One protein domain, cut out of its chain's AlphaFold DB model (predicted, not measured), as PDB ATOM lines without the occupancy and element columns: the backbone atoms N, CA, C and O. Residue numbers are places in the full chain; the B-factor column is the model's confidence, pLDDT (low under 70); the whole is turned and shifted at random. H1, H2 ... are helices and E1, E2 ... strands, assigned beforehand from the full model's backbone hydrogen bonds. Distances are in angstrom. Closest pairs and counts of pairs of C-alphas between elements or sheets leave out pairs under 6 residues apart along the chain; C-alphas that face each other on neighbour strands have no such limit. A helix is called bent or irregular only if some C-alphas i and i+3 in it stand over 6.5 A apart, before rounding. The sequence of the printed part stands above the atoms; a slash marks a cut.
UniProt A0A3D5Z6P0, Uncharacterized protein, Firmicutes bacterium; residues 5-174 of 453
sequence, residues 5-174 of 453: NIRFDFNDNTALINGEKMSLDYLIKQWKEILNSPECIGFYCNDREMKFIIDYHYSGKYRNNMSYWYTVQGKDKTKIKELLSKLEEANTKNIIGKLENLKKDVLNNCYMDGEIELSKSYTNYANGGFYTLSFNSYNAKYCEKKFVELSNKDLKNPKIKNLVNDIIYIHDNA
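This is residues 5 to 174 of the 453 residues of an uncharacterized protein of Firmicutes bacterium (UniProt A0A3D5Z6P0). One long helix, H2, runs nearly the length of the model along two strongly twisted sheets set edge to edge, a six-stranded one, E3 E2 E1 E6 E5 E4, and a smaller three-stranded one, E7 E8 E9. Two shorter helices run the same way as H2: H1 meets it at the six-stranded sheet, and H3 packs on it over the other. The printed part has 170 residues with three named helices and nine named strands, in the order E1 E2 E3 H1 E4 E5 E6 H2 E7 E8 E9 H3, and its class is mixed, helices and strands. The first sheet is mixed, the second antiparallel. The whole is compact, with a radius of gyration of the C-alphas of 17.8 A, yet elongated in outline, spanning 56 by 36 by 28 A.

Start with E1, residues 5 to 9; the next two strands, E2, residues 14 to 17, and E3, residues 20 to 23, continue it as a meander, each strand the antiparallel neighbour of the one before. Look at N 7 and O 16, 2.9 A apart between E1 and E2, then at N 15 and O 22, 2.8 A, between E2 and E3. A second meander is E4, residues 40 to 45, E5, residues 49 to 54, and E6, residues 66 to 71, with N 44 and O 51 at 2.9 A and N 68 and O 50 at 2.8 A. E6 is staggered: it pairs with E5 over residues 66 to 69 and with E1, parallel, over residues 69 to 71, where N 6 and O 69 are 2.8 A apart. From edge to edge of this sheet the strands' lines turn by 94 degrees. H1, residues 24 to 36, and H2, residues 74 to 107, make two layers with it, helices on one face of a sheet. H2 has a height over the sheet of 8.7 A, and on the local plane it runs along the strands at 25 degrees to E4. H1 touches H2 with its residues 32 to 36 alone, at a shallow tilt of 22 degrees; the closest C-alphas are those of Leu 35 and Asn 91, 6.4 A. The third meander is E7, residues 114 to 120, E8, residues 130 to 137, and E9, residues 144 to 151; find N 117 and O 134 at 2.9 A and N 133 and O 148 at 2.9 A. The closest C-alphas of the edge strands E4 and E9 are those of Ile 41 and Val 148, 4.6 A. H3, residues 158 to 173, lies over E7, on the same face of this sheet as H2. H3 touches H2 at a shallow tilt of 24 degrees, the same way, closest at the C-alphas of Lys 103 and Ile 167, 5.3 A; H3 and H1 are apart. In H1 and H3 every O i to N i+4 pair is within hydrogen-bond range; in H2 28 of 30 are.

Find C-alpha 5 at (263.212, 209.897, 128.930), where E1 begins. H1 is 18.2 A long. H2 runs 49.7 A from C-alpha 74 at (267.409, 211.045, 145.660) to C-alpha 107 at (242.838, 247.498, 122.382); it is irregular, with C-alphas 75 and 78 standing 7.7 A apart. E8 is 22.0 A long, and E9, 19.5 A, bends by 64 degrees at residue 147. H3 runs 21.9 A to C-alpha 173 at (232.922, 245.825, 126.334).

The two C-alphas farthest apart are those of Asn 11 and Asn 139, 56.6 A. The printed part has no cut, and its one long link is E5 to E6, with 11 residues. The mean pLDDT of the printed part is 83.0; look for values under 70 at residues 56 to 65, 72, 122 to 128 and 139 to 143.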
ATOM      1  N   ASN A   5     262.722 210.109 127.568       82.38
ATOM      2  CA  ASN A   5     263.212 209.897 128.930       82.38
ATOM      3  C   ASN A   5     264.568 210.587 129.120       82.38
ATOM      4  O   ASN A   5     265.493 210.376 128.334       82.38
ATOM      5  N   ILE A   6     264.674 211.397 130.171       85.19
ATOM      6  CA  ILE A   6     265.878 212.132 130.547       85.19
ATOM      7  C   ILE A   6     266.425 211.563 131.853       85.19
ATOM      8  O   ILE A   6     265.742 211.520 132.881       85.19
ATOM      9  N   ARG A   7     267.705 211.192 131.850       87.06
ATOM     10  CA  ARG A   7     268.440 210.876 133.076       87.06
ATOM     11  C   ARG A   7     269.475 211.958 133.340       87.06
ATOM     12  O   ARG A   7     270.430 212.095 132.584       87.06
ATOM     13  N   PHE A   8     269.280 212.706 134.418       86.94
ATOM     14  CA  PHE A   8     270.187 213.778 134.809       86.94
ATOM     15  C   PHE A   8     271.410 213.236 135.558       86.94
ATOM     16  O   PHE A   8     271.269 212.403 136.457       86.94
ATOM     17  N   ASP A   9     272.588 213.754 135.213       86.56
ATOM     18  CA  ASP A   9     273.834 213.583 135.953       86.56
ATOM     19  C   ASP A   9     274.423 214.958 136.298       86.56
ATOM     20  O   ASP A   9     275.139 215.595 135.521       86.56
ATOM     21  N   PHE A  10     274.087 215.432 137.496       85.38
ATOM     22  CA  PHE A  10     274.529 216.733 137.986       85.38
ATOM     23  C   PHE A  10     275.984 216.758 138.449       85.38
ATOM     24  O   PHE A  10     276.491 217.846 138.710       85.38
ATOM     25  N   ASN A  11     276.638 215.605 138.606       85.12
ATOM     26  CA  ASN A  11     278.061 215.584 138.934       85.12
ATOM     27  C   ASN A  11     278.884 215.984 137.704       85.12
ATOM     28  O   ASN A  11     279.793 216.799 137.814       85.12
ATOM     29  N   ASP A  12     278.491 215.475 136.536       84.62
ATOM     30  CA  ASP A  12     279.141 215.742 135.250       84.62
ATOM     31  C   ASP A  12     278.556 216.958 134.503       84.62
ATOM     32  O   ASP A  12     278.965 217.247 133.380       84.62
ATOM     33  N   ASN A  13     277.562 217.649 135.075       87.44
ATOM     34  CA  ASN A  13     276.780 218.697 134.402       87.44
ATOM     35  C   ASN A  13     276.197 218.236 133.043       87.44
ATOM     36  O   ASN A  13     276.195 218.975 132.053       87.44
ATOM     37  N   THR A  14     275.691 216.998 132.981       90.38
ATOM     38  CA  THR A  14     275.136 216.399 131.756       90.38
ATOM     39  C   THR A  14     273.774 215.739 131.974       90.38
ATOM     40  O   THR A  14     273.327 215.522 133.100       90.38
ATOM     41  N   ALA A  15     273.088 215.411 130.884       88.62
ATOM     42  CA  ALA A  15     271.950 214.504 130.897       88.62
ATOM     43  C   ALA A  15     272.026 213.522 129.727       88.62
ATOM     44  O   ALA A  15     272.543 213.843 128.659       88.62
ATOM     45  N   LEU A  16     271.487 212.325 129.942       87.31
ATOM     46  CA  LEU A  16     271.269 211.327 128.903       87.31
ATOM     47  C   LEU A  16     269.840 211.457 128.384       87.31
ATOM     48  O   LEU A  16     268.892 211.275 129.154       87.31
ATOM     49  N   ILE A  17     269.693 211.741 127.093       84.50
ATOM     50  CA  ILE A  17     268.409 211.814 126.391       84.50
ATOM     51  C   ILE A  17     268.396 210.723 125.330       84.50
ATOM     52  O   ILE A  17     269.221 210.737 124.426       84.50
ATOM     53  N   ASN A  18     267.494 209.745 125.461       78.81
ATOM     54  CA  ASN A  18     267.414 208.590 124.551       78.81
ATOM     55  C   ASN A  18     268.764 207.865 124.319       78.81
ATOM     56  O   ASN A  18     268.977 207.264 123.272       78.81
ATOM     57  N   GLY A  19     269.668 207.903 125.306       77.12
ATOM     58  CA  GLY A  19     271.001 207.289 125.235       77.12
ATOM     59  C   GLY A  19     272.137 208.233 124.821       77.12
ATOM     60  O   GLY A  19     273.297 207.880 125.015       77.12
ATOM     61  N   GLU A  20     271.840 209.442 124.341       84.06
ATOM     62  CA  GLU A  20     272.850 210.439 123.969       84.06
ATOM     63  C   GLU A  20     273.185 211.368 125.144       84.06
ATOM     64  O   GLU A  20     272.289 211.906 125.797       84.06
ATOM     65  N   LYS A  21     274.483 211.559 125.429       89.75
ATOM     66  CA  LYS A  21     274.968 212.455 126.494       89.75
ATOM     67  C   LYS A  21     275.015 213.890 125.967       89.75
ATOM     68  O   LYS A  21     275.732 214.175 125.014       89.75
ATOM     69  N   MET A  22     274.294 214.798 126.617       90.56
ATOM     70  CA  MET A  22     274.274 216.230 126.307       90.56
ATOM     71  C   MET A  22     274.633 217.053 127.546       90.56
ATOM     72  O   MET A  22     274.362 216.633 128.672       90.56
ATOM     73  N   SER A  23     275.231 218.231 127.364       92.25
ATOM     74  CA  SER A  23     275.478 219.148 128.485       92.25
ATOM     75  C   SER A  23     274.172 219.778 128.977       92.25
ATOM     76  O   SER A  23     273.270 220.072 128.186       92.25
ATOM     77  N   LEU A  24     274.061 220.012 130.289       88.62
ATOM     78  CA  LEU A  24     272.868 220.652 130.858       88.62
ATOM     79  C   LEU A  24     272.697 222.087 130.357       88.62
ATOM     80  O   LEU A  24     271.571 222.500 130.091       88.62
ATOM     81  N   ASP A  25     273.793 222.819 130.159       88.69
ATOM     82  CA  ASP A  25     273.743 224.194 129.649       88.69
ATOM     83  C   ASP A  25     273.142 224.260 128.241       88.69
ATOM     84  O   ASP A  25     272.311 225.128 127.955       88.69
ATOM     85  N   TYR A  26     273.502 223.306 127.375       89.75
ATOM     86  CA  TYR A  26     272.922 223.196 126.040       89.75
ATOM     87  C   TYR A  26     271.424 222.876 126.105       89.75
ATOM     88  O   TYR A  26     270.622 223.540 125.449       89.75
ATOM     89  N   LEU A  27     271.026 221.919 126.948       88.00
ATOM     90  CA  LEU A  27     269.619 221.542 127.106       88.00
ATOM     91  C   LEU A  27     268.756 222.679 127.645       88.00
ATOM     92  O   LEU A  27     267.681 222.946 127.113       88.00
ATOM     93  N   ILE A  28     269.240 223.398 128.659       87.94
ATOM     94  CA  ILE A  28     268.536 224.554 129.218       87.94
ATOM     95  C   ILE A  28     268.386 225.648 128.159       87.94
ATOM     96  O   ILE A  28     267.331 226.282 128.089       87.94
ATOM     97  N   LYS A  29     269.410 225.871 127.325       89.94
ATOM     98  CA  LYS A  29     269.325 226.815 126.206       89.94
ATOM     99  C   LYS A  29     268.230 226.400 125.218       89.94
ATOM    100  O   LYS A  29     267.365 227.219 124.922       89.94
ATOM    101  N   GLN A  30     268.206 225.136 124.800       88.69
ATOM    102  CA  GLN A  30     267.186 224.604 123.889       88.69
ATOM    103  C   GLN A  30     265.766 224.703 124.470       88.69
ATOM    104  O   GLN A  30     264.842 225.147 123.795       88.69
ATOM    105  N   TRP A  31     265.571 224.369 125.747       90.50
ATOM    106  CA  TRP A  31     264.256 224.496 126.385       90.50
ATOM    107  C   TRP A  31     263.789 225.943 126.502       90.50
ATOM    108  O   TRP A  31     262.607 226.213 126.310       90.50
ATOM    109  N   LYS A  32     264.696 226.889 126.766       89.94
ATOM    110  CA  LYS A  32     264.366 228.320 126.739       89.94
ATOM    111  C   LYS A  32     263.992 228.792 125.335       89.94
ATOM    112  O   LYS A  32     263.050 229.565 125.205       89.94
ATOM    113  N   GLU A  33     264.686 228.321 124.301       89.69
ATOM    114  CA  GLU A  33     264.334 228.604 122.903       89.69
ATOM    115  C   GLU A  33     262.926 228.087 122.571       89.69
ATOM    116  O   GLU A  33     262.118 228.836 122.026       89.69
ATOM    117  N   ILE A  34     262.580 226.869 123.006       88.06
ATOM    118  CA  ILE A  34     261.223 226.321 122.853       88.06
ATOM    119  C   ILE A  34     260.197 227.177 123.605       88.06
ATOM    120  O   ILE A  34     259.190 227.554 123.012       88.06
ATOM    121  N   LEU A  35     260.441 227.538 124.872       88.50
ATOM    122  CA  LEU A  35     259.524 228.386 125.655       88.50
ATOM    123  C   LEU A  35     259.271 229.747 125.009       88.50
ATOM    124  O   LEU A  35     258.178 230.295 125.147       88.50
ATOM    125  N   ASN A  36     260.289 230.307 124.357       86.56
ATOM    126  CA  ASN A  36     260.219 231.607 123.696       86.56
ATOM    127  C   ASN A  36     259.600 231.527 122.294       86.56
ATOM    128  O   ASN A  36     259.323 232.569 121.700       86.56
ATOM    129  N   SER A  37     259.386 230.323 121.756       86.94
ATOM    130  CA  SER A  37     258.792 230.150 120.433       86.94
ATOM    131  C   SER A  37     257.328 230.628 120.400       86.94
ATOM    132  O   SER A  37     256.588 230.494 121.392       86.94
ATOM    133  N   PRO A  38     256.872 231.198 119.271       82.62
ATOM    134  CA  PRO A  38     255.477 231.593 119.117       82.62
ATOM    135  C   PRO A  38     254.527 230.393 119.236       82.62
ATOM    136  O   PRO A  38     253.454 230.538 119.822       82.62
ATOM    137  N   GLU A  39     254.951 229.207 118.794       83.88
ATOM    138  CA  GLU A  39     254.171 227.968 118.815       83.88
ATOM    139  C   GLU A  39     254.007 227.385 120.227       83.88
ATOM    140  O   GLU A  39     253.040 226.670 120.487       83.88
ATOM    141  N   CYS A  40     254.917 227.671 121.167       87.25
ATOM    142  CA  CYS A  40     254.805 227.187 122.544       87.25
ATOM    143  C   CYS A  40     253.769 227.987 123.335       87.25
ATOM    144  O   CYS A  40     254.067 229.031 123.915       87.25
ATOM    145  N   ILE A  41     252.539 227.493 123.402       87.50
ATOM    146  CA  ILE A  41     251.431 228.164 124.088       87.50
ATOM    147  C   ILE A  41     251.392 227.895 125.596       87.50
ATOM    148  O   ILE A  41     250.678 228.591 126.304       87.50
ATOM    149  N   GLY A  42     252.162 226.940 126.123       87.06
ATOM    150  CA  GLY A  42     252.233 226.726 127.569       87.06
ATOM    151  C   GLY A  42     253.309 225.743 128.005       87.06
ATOM    152  O   GLY A  42     253.912 225.038 127.194       87.06
ATOM    153  N   PHE A  43     253.531 225.679 129.314       89.31
ATOM    154  CA  PHE A  43     254.543 224.834 129.933       89.31
ATOM    155  C   PHE A  43     254.036 224.256 131.247       89.31
ATOM    156  O   PHE A  43     253.291 224.892 131.992       89.31
ATOM    157  N   TYR A  44     254.475 223.040 131.536       85.06
ATOM    158  CA  TYR A  44     254.183 222.344 132.772       85.06
ATOM    159  C   TYR A  44     255.410 221.590 133.250       85.06
ATOM    160  O   TYR A  44     256.073 220.917 132.463       85.06
ATOM    161  N   CYS A  45     255.642 221.600 134.555       85.50
ATOM    162  CA  CYS A  45     256.501 220.617 135.182       85.50
ATOM    163  C   CYS A  45     255.974 220.212 136.558       85.50
ATOM    164  O   CYS A  45     255.356 220.999 137.274       85.50
ATOM    165  N   ASN A  46     256.237 218.967 136.928       81.50
ATOM    166  CA  ASN A  46     256.099 218.438 138.282       81.50
ATOM    167  C   ASN A  46     257.344 217.612 138.606       81.50
ATOM    168  O   ASN A  46     258.236 217.565 137.780       81.50
ATOM    169  N   ASP A  47     257.381 216.910 139.741       78.94
ATOM    170  CA  ASP A  47     258.539 216.112 140.178       78.94
ATOM    171  C   ASP A  47     258.949 214.932 139.254       78.94
ATOM    172  O   ASP A  47     259.949 214.270 139.542       78.94
ATOM    173  N   ARG A  48     258.206 214.632 138.178       79.75
ATOM    174  CA  ARG A  48     258.409 213.469 137.287       79.75
ATOM    175  C   ARG A  48     258.344 213.782 135.788       79.75
ATOM    176  O   ARG A  48     258.883 213.023 134.984       79.75
ATOM    177  N   GLU A  49     257.649 214.844 135.403       83.31
ATOM    178  CA  GLU A  49     257.385 215.199 134.011       83.31
ATOM    179  C   GLU A  49     257.605 216.691 133.783       83.31
ATOM    180  O   GLU A  49     257.248 217.526 134.613       83.31
ATOM    181  N   MET A  50     258.146 217.008 132.611       86.44
ATOM    182  CA  MET A  50     258.189 218.342 132.034       86.44
ATOM    183  C   MET A  50     257.541 218.299 130.648       86.44
ATOM    184  O   MET A  50     257.812 217.396 129.857       86.44
ATOM    185  N   LYS A  51     256.688 219.269 130.330       84.38
ATOM    186  CA  LYS A  51     255.900 219.287 129.099       84.38
ATOM    187  C   LYS A  51     255.814 220.692 128.518       84.38
ATOM    188  O   LYS A  51     255.452 221.634 129.217       84.38
ATOM    189  N   PHE A  52     256.065 220.790 127.218       86.00
ATOM    190  CA  PHE A  52     255.811 221.981 126.413       86.00
ATOM    191  C   PHE A  52     254.552 221.743 125.578       86.00
ATOM    192  O   PHE A  52     254.425 220.717 124.897       86.00
ATOM    193  N   ILE A  53     253.604 222.670 125.669       83.62
ATOM    194  CA  ILE A  53     252.344 222.627 124.933       83.62
ATOM    195  C   ILE A  53     252.541 223.458 123.672       83.62
ATOM    196  O   ILE A  53     252.677 224.677 123.754       83.62
ATOM    197  N   ILE A  54     252.585 222.787 122.522       82.19
ATOM    198  CA  ILE A  54     252.874 223.417 121.233       82.19
ATOM    199  C   ILE A  54     251.618 223.411 120.365       82.19
ATOM    200  O   ILE A  54     250.966 222.373 120.214       82.19
ATOM    201  N   ASP A  55     251.295 224.564 119.788       74.12
ATOM    202  CA  ASP A  55     250.191 224.720 118.854       74.12
ATOM    203  C   ASP A  55     250.676 224.668 117.398       74.12
ATOM    204  O   ASP A  55     251.280 225.608 116.891       74.12
ATOM    205  N   TYR A  56     250.412 223.553 116.712       61.25
ATOM    206  CA  TYR A  56     250.779 223.339 115.305       61.25
ATOM    207  C   TYR A  56     249.572 223.521 114.370       61.25
ATOM    208  O   TYR A  56     249.326 222.700 113.489       61.25
ATOM    209  N   HIS A  57     248.798 224.595 114.525       53.03
ATOM    210  CA  HIS A  57     247.618 224.806 113.676       53.03
ATOM    211  C   HIS A  57     247.934 225.136 112.198       53.03
ATOM    212  O   HIS A  57     247.041 225.059 111.362       53.03
ATOM    213  N   TYR A  58     249.196 225.397 111.829       43.19
ATOM    214  CA  TYR A  58     249.580 225.797 110.462       43.19
ATOM    215  C   TYR A  58     250.039 224.669 109.511       43.19
ATOM    216  O   TYR A  58     250.402 224.960 108.376       43.19
ATOM    217  N   SER A  59     250.027 223.387 109.912       35.06
ATOM    218  CA  SER A  59     250.568 222.293 109.065       35.06
ATOM    219  C   SER A  59     249.646 221.088 108.829       35.06
ATOM    220  O   SER A  59     250.090 220.070 108.298       35.06
ATOM    221  N   GLY A  60     248.370 221.160 109.225       35.47
ATOM    222  CA  GLY A  60     247.434 220.035 109.064       35.47
ATOM    223  C   GLY A  60     247.778 218.796 109.907       35.47
ATOM    224  O   GLY A  60     247.225 217.722 109.678       35.47
ATOM    225  N   LYS A  61     248.681 218.920 110.890       34.97
ATOM    226  CA  LYS A  61     249.048 217.854 111.833       34.97
ATOM    227  C   LYS A  61     248.555 218.200 113.238       34.97
ATOM    228  O   LYS A  61     248.750 219.311 113.718       34.97
ATOM    229  N   TYR A  62     247.911 217.230 113.888       47.28
ATOM    230  CA  TYR A  62     247.414 217.324 115.263       47.28
ATOM    231  C   TYR A  62     248.501 217.771 116.261       47.28
ATOM    232  O   TYR A  62     249.681 217.477 116.072       47.28
ATOM    233  N   ARG A  63     248.066 218.431 117.349       51.56
ATOM    234  CA  ARG A  63     248.860 218.822 118.535       51.56
ATOM    235  C   ARG A  63     249.995 217.835 118.841       51.56
ATOM    236  O   ARG A  63     249.755 216.751 119.375       51.56
ATOM    237  N   ASN A  64     251.233 218.260 118.609       55.28
ATOM    238  CA  ASN A  64     252.420 217.557 119.082       55.28
ATOM    239  C   ASN A  64     252.933 218.246 120.347       55.28
ATOM    240  O   ASN A  64     253.711 219.191 120.282       55.28
ATOM    241  N   ASN A  65     252.497 217.765 121.513       62.47
ATOM    242  CA  ASN A  65     253.133 218.154 122.771       62.47
ATOM    243  C   ASN A  65     254.527 217.519 122.844       62.47
ATOM    244  O   ASN A  65     254.667 216.322 122.585       62.47
ATOM    245  N   MET A  66     255.531 218.292 123.261       74.06
ATOM    246  CA  MET A  66     256.827 217.735 123.646       74.06
ATOM    247  C   MET A  66     256.782 217.398 125.136       74.06
ATOM    248  O   MET A  66     256.821 218.294 125.980       74.06
ATOM    249  N   SER A  67     256.667 216.107 125.451       74.62
ATOM    250  CA  SER A  67     256.654 215.589 126.825       74.62
ATOM    251  C   SER A  67     257.957 214.856 127.137       74.62
ATOM    252  O   SER A  67     258.348 213.917 126.438       74.62
ATOM    253  N   TYR A  68     258.580 215.256 128.238       78.81
ATOM    254  CA  TYR A  68     259.783 214.659 128.790       78.81
ATOM    255  C   TYR A  68     259.466 214.041 130.146       78.81
ATOM    256  O   TYR A  68     259.013 214.724 131.066       78.81
ATOM    257  N   TRP A  69     259.737 212.750 130.286       80.62
ATOM    258  CA  TRP A  69     259.832 212.129 131.600       80.62
ATOM    259  C   TRP A  69     261.264 212.182 132.057       80.62
ATOM    260  O   TRP A  69     262.183 212.090 131.245       80.62
ATOM    261  N   TYR A  70     261.463 212.332 133.355       78.88
ATOM    262  CA  TYR A  70     262.810 212.352 133.869       78.88
ATOM    263  C   TYR A  70     262.941 211.582 135.171       78.88
ATOM    264  O   TYR A  70     262.024 211.503 135.990       78.88
ATOM    265  N   THR A  71     264.123 211.004 135.358       75.69
ATOM    266  CA  THR A  71     264.472 210.257 136.567       75.69
ATOM    267  C   THR A  71     265.563 210.999 137.324       75.69
ATOM    268  O   THR A  71     266.572 211.397 136.742       75.69
ATOM    269  N   VAL A  72     265.370 211.161 138.633       69.94
ATOM    270  CA  VAL A  72     266.290 211.889 139.515       69.94
ATOM    271  C   VAL A  72     266.769 210.970 140.626       69.94
ATOM    272  O   VAL A  72     265.961 210.314 141.286       69.94
ATOM    273  N   GLN A  73     268.076 210.950 140.879       73.50
ATOM    274  CA  GLN A  73     268.613 210.300 142.073       73.50
ATOM    275  C   GLN A  73     268.201 211.082 143.327       73.50
ATOM    276  O   GLN A  73     268.176 212.307 143.318       73.50
ATOM    277  N   GLY A  74     267.916 210.397 144.440       73.62
ATOM    278  CA  GLY A  74     267.409 211.045 145.660       73.62
ATOM    279  C   GLY A  74     268.236 212.250 146.138       73.62
ATOM    280  O   GLY A  74     267.655 213.247 146.563       73.62
ATOM    281  N   LYS A  75     269.565 212.183 145.983       79.25
ATOM    282  CA  LYS A  75     270.519 213.243 146.348       79.25
ATOM    283  C   LYS A  75     270.437 214.514 145.486       79.25
ATOM    284  O   LYS A  75     270.819 215.578 145.949       79.25
ATOM    285  N   ASP A  76     269.917 214.424 144.260       83.19
ATOM    286  CA  ASP A  76     269.898 215.528 143.286       83.19
ATOM    287  C   ASP A  76     268.513 216.191 143.145       83.19
ATOM    288  O   ASP A  76     268.306 217.056 142.292       83.19
ATOM    289  N   LYS A  77     267.551 215.827 144.006       82.94
ATOM    290  CA  LYS A  77     266.188 216.388 143.989       82.94
ATOM    291  C   LYS A  77     266.166 217.915 144.090       82.94
ATOM    292  O   LYS A  77     265.370 218.546 143.401       82.94
ATOM    293  N   THR A  78     267.026 218.510 144.917       86.12
ATOM    294  CA  THR A  78     267.096 219.973 145.075       86.12
ATOM    295  C   THR A  78     267.571 220.653 143.790       86.12
ATOM    296  O   THR A  78     266.953 221.618 143.351       86.12
ATOM    297  N   LYS A  79     268.581 220.088 143.114       87.62
ATOM    298  CA  LYS A  79     269.138 220.640 141.867       87.62
ATOM    299  C   LYS A  79     268.126 220.629 140.719       87.62
ATOM    300  O   LYS A  79     268.018 221.600 139.976       87.62
ATOM    301  N   ILE A  80     267.333 219.559 140.596       86.94
ATOM    302  CA  ILE A  80     266.219 219.506 139.632       86.94
ATOM    303  C   ILE A  80     265.187 220.580 139.943       86.94
ATOM    304  O   ILE A  80     264.758 221.283 139.036       86.94
ATOM    305  N   LYS A  81     264.788 220.725 141.211       86.88
ATOM    306  CA  LYS A  81     263.797 221.735 141.603       86.88
ATOM    307  C   LYS A  81     264.264 223.147 141.262       86.88
ATOM    308  O   LYS A  81     263.474 223.927 140.742       86.88
ATOM    309  N   GLU A  82     265.538 223.457 141.483       88.94
ATOM    310  CA  GLU A  82     266.132 224.735 141.074       88.94
ATOM    311  C   GLU A  82     266.102 224.931 139.552       88.94
ATOM    312  O   GLU A  82     265.736 226.007 139.075       88.94
ATOM    313  N   LEU A  83     266.446 223.898 138.774       88.56
ATOM    314  CA  LEU A  83     266.388 223.942 137.310       88.56
ATOM    315  C   LEU A  83     264.959 224.192 136.815       88.56
ATOM    316  O   LEU A  83     264.736 225.083 135.994       88.56
ATOM    317  N   LEU A  84     263.989 223.437 137.329       88.25
ATOM    318  CA  LEU A  84     262.583 223.573 136.954       88.25
ATOM    319  C   LEU A  84     262.024 224.931 137.366       88.25
ATOM    320  O   LEU A  84     261.346 225.564 136.568       88.25
ATOM    321  N   SER A  85     262.386 225.438 138.546       89.62
ATOM    322  CA  SER A  85     261.981 226.774 138.986       89.62
ATOM    323  C   SER A  85     262.488 227.872 138.045       89.62
ATOM    324  O   SER A  85     261.756 228.826 137.788       89.62
ATOM    325  N   LYS A  86     263.703 227.744 137.489       90.50
ATOM    326  CA  LYS A  86     264.222 228.684 136.476       90.50
ATOM    327  C   LYS A  86     263.421 228.626 135.172       90.50
ATOM    328  O   LYS A  86     263.220 229.661 134.538       90.50
ATOM    329  N   LEU A  87     262.975 227.438 134.758       90.44
ATOM    330  CA  LEU A  87     262.119 227.275 133.577       90.44
ATOM    331  C   LEU A  87     260.709 227.823 133.823       90.44
ATOM    332  O   LEU A  87     260.168 228.504 132.958       90.44
ATOM    333  N   GLU A  88     260.141 227.601 135.009       90.38
ATOM    334  CA  GLU A  88     258.853 228.175 135.409       90.38
ATOM    335  C   GLU A  88     258.892 229.709 135.461       90.38
ATOM    336  O   GLU A  88     257.941 230.364 135.030       90.38
ATOM    337  N   GLU A  89     259.989 230.302 135.941       91.19
ATOM    338  CA  GLU A  89     260.174 231.757 135.931       91.19
ATOM    339  C   GLU A  89     260.233 232.301 134.493       91.19
ATOM    340  O   GLU A  89     259.579 233.299 134.178       91.19
ATOM    341  N   ALA A  90     260.968 231.625 133.602       91.25
ATOM    342  CA  ALA A  90     261.008 231.963 132.179       91.25
ATOM    343  C   ALA A  90     259.614 231.858 131.538       91.25
ATOM    344  O   ALA A  90     259.167 232.796 130.881       91.25
ATOM    345  N   ASN A  91     258.887 230.768 131.798       91.75
ATOM    346  CA  ASN A  91     257.519 230.589 131.319       91.75
ATOM    347  C   ASN A  91     256.576 231.688 131.831       91.75
ATOM    348  O   ASN A  91     255.803 232.243 131.058       91.75
ATOM    349  N   THR A  92     256.674 232.059 133.110       93.25
ATOM    350  CA  THR A  92     255.869 233.141 133.701       93.25
ATOM    351  C   THR A  92     256.091 234.460 132.955       93.25
ATOM    352  O   THR A  92     255.126 235.146 132.616       93.25
ATOM    353  N   LYS A  93     257.352 234.808 132.653       93.00
ATOM    354  CA  LYS A  93     257.689 236.003 131.860       93.00
ATOM    355  C   LYS A  93     257.105 235.925 130.448       93.00
ATOM    356  O   LYS A  93     256.540 236.909 129.975       93.00
ATOM    357  N   ASN A  94     257.166 234.757 129.813       92.12
ATOM    358  CA  ASN A  94     256.622 234.555 128.470       92.12
ATOM    359  C   ASN A  94     255.097 234.652 128.430       92.12
ATOM    360  O   ASN A  94     254.563 235.318 127.548       92.12
ATOM    361  N   ILE A  95     254.396 234.049 129.396       94.06
ATOM    362  CA  ILE A  95     252.938 234.173 129.536       94.06
ATOM    363  C   ILE A  95     252.554 235.645 129.649       94.06
ATOM    364  O   ILE A  95     251.687 236.112 128.915       94.06
ATOM    365  N   ILE A  96     253.224 236.388 130.533       95.25
ATOM    366  CA  ILE A  96     252.981 237.821 130.714       95.25
ATOM    367  C   ILE A  96     253.183 238.574 129.397       95.25
ATOM    368  O   ILE A  96     252.292 239.318 129.003       95.25
ATOM    369  N   GLY A  97     254.295 238.348 128.690       94.44
ATOM    370  CA  GLY A  97     254.557 239.006 127.406       94.44
ATOM    371  C   GLY A  97     253.507 238.680 126.338       94.44
ATOM    372  O   GLY A  97     253.054 239.572 125.623       94.44
ATOM    373  N   LYS A  98     253.052 237.421 126.258       94.00
ATOM    374  CA  LYS A  98     251.974 237.011 125.339       94.00
ATOM    375  C   LYS A  98     250.643 237.680 125.684       94.00
ATOM    376  O   LYS A  98     249.954 238.149 124.783       94.00
ATOM    377  N   LEU A  99     250.301 237.771 126.970       96.50
ATOM    378  CA  LEU A  99     249.086 238.446 127.432       96.50
ATOM    379  C   LEU A  99     249.148 239.967 127.224       96.50
ATOM    380  O   LEU A  99     248.163 240.557 126.799       96.50
ATOM    381  N   GLU A 100     250.290 240.610 127.474       96.50
ATOM    382  CA  GLU A 100     250.478 242.047 127.222       96.50
ATOM    383  C   GLU A 100     250.336 242.372 125.723       96.50
ATOM    384  O   GLU A 100     249.658 243.337 125.363       96.50
ATOM    385  N   ASN A 101     250.879 241.522 124.842       95.25
ATOM    386  CA  ASN A 101     250.676 241.642 123.397       95.25
ATOM    387  C   ASN A 101     249.208 241.432 123.001       95.25
ATOM    388  O   ASN A 101     248.659 242.249 122.270       95.25
ATOM    389  N   LEU A 102     248.542 240.398 123.529       95.25
ATOM    390  CA  LEU A 102     247.123 240.161 123.257       95.25
ATOM    391  C   LEU A 102     246.245 241.325 123.742       95.25
ATOM    392  O   LEU A 102     245.333 241.743 123.035       95.25
ATOM    393  N   LYS A 103     246.541 241.902 124.912       95.62
ATOM    394  CA  LYS A 103     245.850 243.098 125.415       95.62
ATOM    395  C   LYS A 103     246.000 244.270 124.447       95.62
ATOM    396  O   LYS A 103     245.022 244.961 124.180       95.62
ATOM    397  N   LYS A 104     247.199 244.479 123.895       96.44
ATOM    398  CA  LYS A 104     247.446 245.502 122.870       96.44
ATOM    399  C   LYS A 104     246.662 245.224 121.585       96.44
ATOM    400  O   LYS A 104     246.086 246.156 121.032       96.44
ATOM    401  N   ASP A 105     246.612 243.976 121.128       94.50
ATOM    402  CA  ASP A 105     245.828 243.588 119.950       94.50
ATOM    403  C   ASP A 105     244.333 243.883 120.157       94.50
ATOM    404  O   ASP A 105     243.703 244.516 119.311       94.50
ATOM    405  N   VAL A 106     243.774 243.490 121.305       92.62
ATOM    406  CA  VAL A 106     242.364 243.737 121.654       92.62
ATOM    407  C   VAL A 106     242.066 245.236 121.760       92.62
ATOM    408  O   VAL A 106     241.052 245.693 121.240       92.62
ATOM    409  N   LEU A 107     242.964 246.032 122.353       92.56
ATOM    410  CA  LEU A 107     242.838 247.498 122.382       92.56
ATOM    411  C   LEU A 107     242.844 248.130 120.980       92.56
ATOM    412  O   LEU A 107     242.245 249.183 120.783       92.56
ATOM    413  N   ASN A 108     243.479 247.477 120.004       92.94
ATOM    414  CA  ASN A 108     243.478 247.878 118.595       92.94
ATOM    415  C   ASN A 108     242.321 247.248 117.791       92.94
ATOM    416  O   ASN A 108     242.402 247.166 116.568       92.94
ATOM    417  N   ASN A 109     241.257 246.789 118.461       87.19
ATOM    418  CA  ASN A 109     240.078 246.159 117.855       87.19
ATOM    419  C   ASN A 109     240.364 244.885 117.040       87.19
ATOM    420  O   ASN A 109     239.611 244.532 116.132       87.19
ATOM    421  N   CYS A 110     241.430 244.150 117.363       90.00
ATOM    422  CA  CYS A 110     241.613 242.805 116.821       90.00
ATOM    423  C   CYS A 110     240.685 241.806 117.529       90.00
ATOM    424  O   CYS A 110     240.372 241.972 118.706       90.00
ATOM    425  N   TYR A 111     240.303 240.737 116.819       90.62
ATOM    426  CA  TYR A 111     239.487 239.631 117.346       90.62
ATOM    427  C   TYR A 111     238.062 240.025 117.777       90.62
ATOM    428  O   TYR A 111     237.461 239.343 118.595       90.62
ATOM    429  N   MET A 112     237.497 241.106 117.231       91.38
ATOM    430  CA  MET A 112     236.143 241.552 117.592       91.38
ATOM    431  C   MET A 112     235.031 240.720 116.938       91.38
ATOM    432  O   MET A 112     233.882 240.774 117.362       91.38
ATOM    433  N   ASP A 113     235.353 239.928 115.914       86.38
ATOM    434  CA  ASP A 113     234.411 239.100 115.157       86.38
ATOM    435  C   ASP A 113     234.188 237.702 115.765       86.38
ATOM    436  O   ASP A 113     233.819 236.757 115.063       86.38
ATOM    437  N   GLY A 114     234.412 237.561 117.069       88.38
ATOM    438  CA  GLY A 114     234.298 236.298 117.786       88.38
ATOM    439  C   GLY A 114     234.307 236.468 119.300       88.38
ATOM    440  O   GLY A 114     234.045 237.552 119.814       88.38
ATOM    441  N   GLU A 115     234.586 235.378 120.002       90.19
ATOM    442  CA  GLU A 115     234.588 235.283 121.462       90.19
ATOM    443  C   GLU A 115     236.003 234.959 121.962       90.19
ATOM    444  O   GLU A 115     236.602 233.974 121.525       90.19
ATOM    445  N   ILE A 116     236.551 235.794 122.857       93.25
ATOM    446  CA  ILE A 116     237.768 235.481 123.615       93.25
ATOM    447  C   ILE A 116     237.350 234.888 124.954       93.25
ATOM    448  O   ILE A 116     236.737 235.564 125.776       93.25
ATOM    449  N   GLU A 117     237.728 233.640 125.200       91.12
ATOM    450  CA  GLU A 117     237.292 232.908 126.383       91.12
ATOM    451  C   GLU A 117     238.441 232.166 127.051       91.12
ATOM    452  O   GLU A 117     239.357 231.660 126.398       91.12
ATOM    453  N   LEU A 118     238.358 232.068 128.379       92.44
ATOM    454  CA  LEU A 118     239.193 231.184 129.178       92.44
ATOM    455  C   LEU A 118     238.420 229.891 129.458       92.44
ATOM    456  O   LEU A 118     237.648 229.805 130.416       92.44
ATOM    457  N   SER A 119     238.636 228.875 128.630       88.06
ATOM    458  CA  SER A 119     237.948 227.591 128.741       88.06
ATOM    459  C   SER A 119     238.809 226.559 129.469       88.06
ATOM    460  O   SER A 119     240.039 226.583 129.418       88.06
ATOM    461  N   LYS A 120     238.179 225.627 130.190       84.94
ATOM    462  CA  LYS A 120     238.914 224.513 130.799       84.94
ATOM    463  C   LYS A 120     239.382 223.566 129.693       84.94
ATOM    464  O   LYS A 120     238.574 223.089 128.903       84.94
ATOM    465  N   SER A 121     240.674 223.250 129.662       72.62
ATOM    466  CA  SER A 121     241.221 222.325 128.668       72.62
ATOM    467  C   SER A 121     240.808 220.893 129.023       72.62
ATOM    468  O   SER A 121     241.262 220.335 130.022       72.62
ATOM    469  N   TYR A 122     239.948 220.280 128.203       60.03
ATOM    470  CA  TYR A 122     239.470 218.899 128.389       60.03
ATOM    471  C   TYR A 122     240.400 217.837 127.790       60.03
ATOM    472  O   TYR A 122     240.002 216.692 127.592       60.03
ATOM    473  N   THR A 123     241.647 218.190 127.467       53.03
ATOM    474  CA  THR A 123     242.577 217.196 126.922       53.03
ATOM    475  C   THR A 123     242.799 216.040 127.904       53.03
ATOM    476  O   THR A 123     242.916 216.265 129.104       53.03
ATOM    477  N   ASN A 124     242.861 214.810 127.365       44.47
ATOM    478  CA  ASN A 124     242.905 213.486 128.024       44.47
ATOM    479  C   ASN A 124     244.058 213.233 129.028       44.47
ATOM    480  O   ASN A 124     244.458 212.089 129.244       44.47
ATOM    481  N   TYR A 125     244.652 214.259 129.626       51.12
ATOM    482  CA  TYR A 125     245.763 214.111 130.554       51.12
ATOM    483  C   TYR A 125     245.254 214.099 131.990       51.12
ATOM    484  O   TYR A 125     244.371 214.863 132.368       51.12
ATOM    485  N   ALA A 126     245.839 213.201 132.775       40.59
ATOM    486  CA  ALA A 126     245.334 212.659 134.028       40.59
ATOM    487  C   ALA A 126     245.169 213.637 135.212       40.59
ATOM    488  O   ALA A 126     245.146 213.168 136.337       40.59
ATOM    489  N   ASN A 127     245.042 214.952 135.001       44.19
ATOM    490  CA  ASN A 127     244.616 215.929 136.005       44.19
ATOM    491  C   ASN A 127     244.095 217.201 135.310       44.19
ATOM    492  O   ASN A 127     244.881 217.984 134.778       44.19
ATOM    493  N   GLY A 128     242.775 217.428 135.324       52.94
ATOM    494  CA  GLY A 128     242.108 218.587 134.714       52.94
ATOM    495  C   GLY A 128     242.444 219.929 135.381       52.94
ATOM    496  O   GLY A 128     241.612 220.479 136.105       52.94
ATOM    497  N   GLY A 129     243.651 220.444 135.131       70.19
ATOM    498  CA  GLY A 129     244.227 221.624 135.788       70.19
ATOM    499  C   GLY A 129     244.804 222.694 134.856       70.19
ATOM    500  O   GLY A 129     245.595 223.509 135.329       70.19
ATOM    501  N   PHE A 130     244.427 222.677 133.572       82.81
ATOM    502  CA  PHE A 130     244.796 223.695 132.585       82.81
ATOM    503  C   PHE A 130     243.572 224.408 132.018       82.81
ATOM    504  O   PHE A 130     242.501 223.814 131.867       82.81
ATOM    505  N   TYR A 131     243.775 225.676 131.685       89.38
ATOM    506  CA  TYR A 131     242.818 226.555 131.040       89.38
ATOM    507  C   TYR A 131     243.438 227.134 129.778       89.38
ATOM    508  O   TYR A 131     244.574 227.602 129.804       89.38
ATOM    509  N   THR A 132     242.681 227.139 128.694       88.88
ATOM    510  CA  THR A 132     243.098 227.692 127.413       88.88
ATOM    511  C   THR A 132     242.445 229.055 127.241       88.88
ATOM    512  O   THR A 132     241.221 229.155 127.287       88.88
ATOM    513  N   LEU A 133     243.254 230.100 127.053       92.94
ATOM    514  CA  LEU A 133     242.764 231.385 126.561       92.94
ATOM    515  C   LEU A 133     242.793 231.345 125.034       92.94
ATOM    516  O   LEU A 133     243.867 231.241 124.426       92.94
ATOM    517  N   SER A 134     241.618 231.407 124.424       90.38
ATOM    518  CA  SER A 134     241.431 231.223 122.986       90.38
ATOM    519  C   SER A 134     240.443 232.228 122.414       90.38
ATOM    520  O   SER A 134     239.599 232.749 123.134       90.38
ATOM    521  N   PHE A 135     240.542 232.461 121.111       90.00
ATOM    522  CA  PHE A 135     239.574 233.200 120.316       90.00
ATOM    523  C   PHE A 135     238.820 232.249 119.384       90.00
ATOM    524  O   PHE A 135     239.457 231.466 118.680       90.00
ATOM    525  N   ASN A 136     237.496 232.367 119.339       85.88
ATOM    526  CA  ASN A 136     236.617 231.630 118.437       85.88
ATOM    527  C   ASN A 136     235.855 232.612 117.539       85.88
ATOM    528  O   ASN A 136     234.981 233.326 118.024       85.88
ATOM    529  N   SER A 137     236.165 232.650 116.238       84.12
ATOM    530  CA  SER A 137     235.444 233.515 115.286       84.12
ATOM    531  C   SER A 137     234.010 233.028 115.066       84.12
ATOM    532  O   SER A 137     233.777 231.836 114.863       84.12
ATOM    533  N   TYR A 138     233.057 233.959 115.005       75.94
ATOM    534  CA  TYR A 138     231.675 233.652 114.628       75.94
ATOM    535  C   TYR A 138     231.529 233.300 113.144       75.94
ATOM    536  O   TYR A 138     230.554 232.665 112.759       75.94
ATOM    537  N   ASN A 139     232.489 233.703 112.305       63.34
ATOM    538  CA  ASN A 139     232.378 233.608 110.848       63.34
ATOM    539  C   ASN A 139     232.965 232.314 110.265       63.34
ATOM    540  O   ASN A 139     232.840 232.075 109.065       63.34
ATOM    541  N   ALA A 140     233.630 231.479 111.069       60.38
ATOM    542  CA  ALA A 140     234.299 230.286 110.568       60.38
ATOM    543  C   ALA A 140     234.142 229.100 111.522       60.38
ATOM    544  O   ALA A 140     234.577 229.132 112.669       60.38
ATOM    545  N   LYS A 141     233.578 228.008 110.993       50.34
ATOM    546  CA  LYS A 141     233.162 226.808 111.740       50.34
ATOM    547  C   LYS A 141     234.299 226.085 112.494       50.34
ATOM    548  O   LYS A 141     234.002 225.202 113.286       50.34
ATOM    549  N   TYR A 142     235.571 226.456 112.284       54.25
ATOM    550  CA  TYR A 142     236.751 225.840 112.919       54.25
ATOM    551  C   TYR A 142     237.944 226.806 113.119       54.25
ATOM    552  O   TYR A 142     239.094 226.370 113.092       54.25
ATOM    553  N   CYS A 143     237.714 228.112 113.299       58.19
ATOM    554  CA  CYS A 143     238.796 229.085 113.535       58.19
ATOM    555  C   CYS A 143     239.001 229.376 115.027       58.19
ATOM    556  O   CYS A 143     238.851 230.515 115.470       58.19
ATOM    557  N   GLU A 144     239.356 228.340 115.792       73.75
ATOM    558  CA  GLU A 144     239.877 228.513 117.149       73.75
ATOM    559  C   GLU A 144     241.351 228.938 117.062       73.75
ATOM    560  O   GLU A 144     242.189 228.213 116.519       73.75
ATOM    561  N   LYS A 145     241.688 230.107 117.607       85.06
ATOM    562  CA  LYS A 145     243.073 230.549 117.801       85.06
ATOM    563  C   LYS A 145     243.423 230.464 119.278       85.06
ATOM    564  O   LYS A 145     242.806 231.139 120.096       85.06
ATOM    565  N   LYS A 146     244.441 229.681 119.629       86.25
ATOM    566  CA  LYS A 146     244.913 229.548 121.015       86.25
ATOM    567  C   LYS A 146     246.033 230.537 121.273       86.25
ATOM    568  O   LYS A 146     247.002 230.594 120.524       86.25
ATOM    569  N   PHE A 147     245.901 231.316 122.339       90.62
ATOM    570  CA  PHE A 147     246.913 232.303 122.709       90.62
ATOM    571  C   PHE A 147     247.871 231.749 123.757       90.62
ATOM    572  O   PHE A 147     249.088 231.852 123.610       90.62
ATOM    573  N   VAL A 148     247.315 231.168 124.823       92.00
ATOM    574  CA  VAL A 148     248.089 230.656 125.953       92.00
ATOM    575  C   VAL A 148     247.326 229.563 126.704       92.00
ATOM    576  O   VAL A 148     246.101 229.593 126.804       92.00
ATOM    577  N   GLU A 149     248.066 228.602 127.245       90.31
ATOM    578  CA  GLU A 149     247.601 227.561 128.158       90.31
ATOM    579  C   GLU A 149     248.138 227.858 129.559       90.31
ATOM    580  O   GLU A 149     249.347 227.968 129.773       90.31
ATOM    581  N   LEU A 150     247.227 227.992 130.515       91.19
ATOM    582  CA  LEU A 150     247.490 228.435 131.877       91.19
ATOM    583  C   LEU A 150     247.174 227.309 132.852       91.19
ATOM    584  O   LEU A 150     246.063 226.778 132.872       91.19
ATOM    585  N   SER A 151     248.131 226.954 133.699       88.06
ATOM    586  CA  SER A 151     247.871 226.035 134.800       88.06
ATOM    587  C   SER A 151     247.103 226.728 135.933       88.06
ATOM    588  O   SER A 151     247.099 227.955 136.074       88.06
ATOM    589  N   ASN A 152     246.544 225.931 136.844       87.12
ATOM    590  CA  ASN A 152     246.030 226.430 138.127       87.12
ATOM    591  C   ASN A 152     247.052 227.269 138.916       87.12
ATOM    592  O   ASN A 152     246.659 228.135 139.695       87.12
ATOM    593  N   LYS A 153     248.355 226.992 138.772       87.50
ATOM    594  CA  LYS A 153     249.419 227.752 139.440       87.50
ATOM    595  C   LYS A 153     249.593 229.124 138.796       87.50
ATOM    596  O   LYS A 153     249.697 230.108 139.521       87.50
ATOM    597  N   ASP A 154     249.550 229.196 137.468       91.06
ATOM    598  CA  ASP A 154     249.674 230.458 136.730       91.06
ATOM    599  C   ASP A 154     248.505 231.397 137.046       91.06
ATOM    600  O   ASP A 154     248.711 232.574 137.323       91.06
ATOM    601  N   LEU A 155     247.282 230.866 137.132       90.94
ATOM    602  CA  LEU A 155     246.088 231.646 137.492       90.94
ATOM    603  C   LEU A 155     246.066 232.132 138.954       90.94
ATOM    604  O   LEU A 155     245.286 233.024 139.292       90.94
ATOM    605  N   LYS A 156     246.914 231.579 139.834       92.50
ATOM    606  CA  LYS A 156     247.124 232.122 141.189       92.50
ATOM    607  C   LYS A 156     248.051 233.336 141.190       92.50
ATOM    608  O   LYS A 156     248.053 234.077 142.170       92.50
ATOM    609  N   ASN A 157     248.827 233.558 140.126       94.31
ATOM    610  CA  ASN A 157     249.633 234.762 139.993       94.31
ATOM    611  C   ASN A 157     248.704 235.963 139.716       94.31
ATOM    612  O   ASN A 157     248.026 235.981 138.683       94.31
ATOM    613  N   PRO A 158     248.674 236.986 140.594       94.44
ATOM    614  CA  PRO A 158     247.747 238.106 140.453       94.44
ATOM    615  C   PRO A 158     247.987 238.908 139.170       94.44
ATOM    616  O   PRO A 158     247.024 239.381 138.574       94.44
ATOM    617  N   LYS A 159     249.237 239.018 138.691       95.94
ATOM    618  CA  LYS A 159     249.537 239.730 137.440       95.94
ATOM    619  C   LYS A 159     248.915 239.016 136.236       95.94
ATOM    620  O   LYS A 159     248.266 239.664 135.422       95.94
ATOM    621  N   ILE A 160     249.078 237.694 136.144       96.31
ATOM    622  CA  ILE A 160     248.512 236.882 135.051       96.31
ATOM    623  C   ILE A 160     246.984 236.923 135.103       96.31
ATOM    624  O   ILE A 160     246.347 237.215 134.095       96.31
ATOM    625  N   LYS A 161     246.396 236.690 136.283       95.25
ATOM    626  CA  LYS A 161     244.941 236.703 136.462       95.25
ATOM    627  C   LYS A 161     244.321 238.047 136.072       95.25
ATOM    628  O   LYS A 161     243.321 238.066 135.362       95.25
ATOM    629  N   ASN A 162     244.923 239.157 136.504       95.44
ATOM    630  CA  ASN A 162     244.436 240.491 136.158       95.44
ATOM    631  C   ASN A 162     244.557 240.758 134.656       95.44
ATOM    632  O   ASN A 162     243.608 241.252 134.071       95.44
ATOM    633  N   LEU A 163     245.664 240.368 134.011       97.56
ATOM    634  CA  LEU A 163     245.808 240.517 132.559       97.56
ATOM    635  C   LEU A 163     244.746 239.732 131.781       97.56
ATOM    636  O   LEU A 163     244.157 240.279 130.857       97.56
ATOM    637  N   VAL A 164     244.472 238.479 132.158       96.56
ATOM    638  CA  VAL A 164     243.418 237.674 131.515       96.56
ATOM    639  C   VAL A 164     242.050 238.339 131.679       96.56
ATOM    640  O   VAL A 164     241.329 238.506 130.698       96.56
ATOM    641  N   ASN A 165     241.715 238.759 132.902       94.31
ATOM    642  CA  ASN A 165     240.450 239.434 133.181       94.31
ATOM    643  C   ASN A 165     240.327 240.758 132.417       94.31
ATOM    644  O   ASN A 165     239.267 241.030 131.868       94.31
ATOM    645  N   ASP A 166     241.396 241.555 132.355       94.44
ATOM    646  CA  ASP A 166     241.435 242.811 131.608       94.44
ATOM    647  C   ASP A 166     241.193 242.576 130.115       94.44
ATOM    648  O   ASP A 166     240.421 243.306 129.506       94.44
ATOM    649  N   ILE A 167     241.844 241.572 129.520       96.19
ATOM    650  CA  ILE A 167     241.699 241.245 128.093       96.19
ATOM    651  C   ILE A 167     240.246 240.900 127.775       96.19
ATOM    652  O   ILE A 167     239.671 241.494 126.866       96.19
ATOM    653  N   ILE A 168     239.655 239.982 128.547       93.00
ATOM    654  CA  ILE A 168     238.257 239.568 128.372       93.00
ATOM    655  C   ILE A 168     237.328 240.760 128.607       93.00
ATOM    656  O   ILE A 168     236.443 241.024 127.804       93.00
ATOM    657  N   TYR A 169     237.562 241.545 129.659       92.56
ATOM    658  CA  TYR A 169     236.743 242.713 129.959       92.56
ATOM    659  C   TYR A 169     236.793 243.767 128.845       92.56
ATOM    660  O   TYR A 169     235.746 244.272 128.447       92.56
ATOM    661  N   ILE A 170     237.979 244.108 128.330       92.44
ATOM    662  CA  ILE A 170     238.124 245.081 127.238       92.44
ATOM    663  C   ILE A 170     237.411 244.561 125.988       92.44
ATOM    664  O   ILE A 170     236.631 245.299 125.388       92.44
ATOM    665  N   HIS A 171     237.638 243.297 125.633       93.94
ATOM    666  CA  HIS A 171     237.005 242.648 124.491       93.94
ATOM    667  C   HIS A 171     235.472 242.657 124.602       93.94
ATOM    668  O   HIS A 171     234.786 243.186 123.732       93.94
ATOM    669  N   ASP A 172     234.925 242.174 125.717       89.12
ATOM    670  CA  ASP A 172     233.480 242.031 125.910       89.12
ATOM    671  C   ASP A 172     232.754 243.380 125.964       89.12
ATOM    672  O   ASP A 172     231.539 243.450 125.755       89.12
ATOM    673  N   ASN A 173     233.461 244.464 126.298       88.81
ATOM    674  CA  ASN A 173     232.922 245.825 126.334       88.81
ATOM    675  C   ASN A 173     233.208 246.638 125.065       88.81
ATOM    676  O   ASN A 173     232.710 247.761 124.956       88.81
ATOM    677  N   ALA A 174     233.954 246.096 124.101       90.00
ATOM    678  CA  ALA A 174     234.201 246.772 122.838       90.00
ATOM    679  C   ALA A 174     232.909 246.870 122.013       90.00
ATOM    680  O   ALA A 174     232.205 245.883 121.790       90.00
TER     681      ALA A 174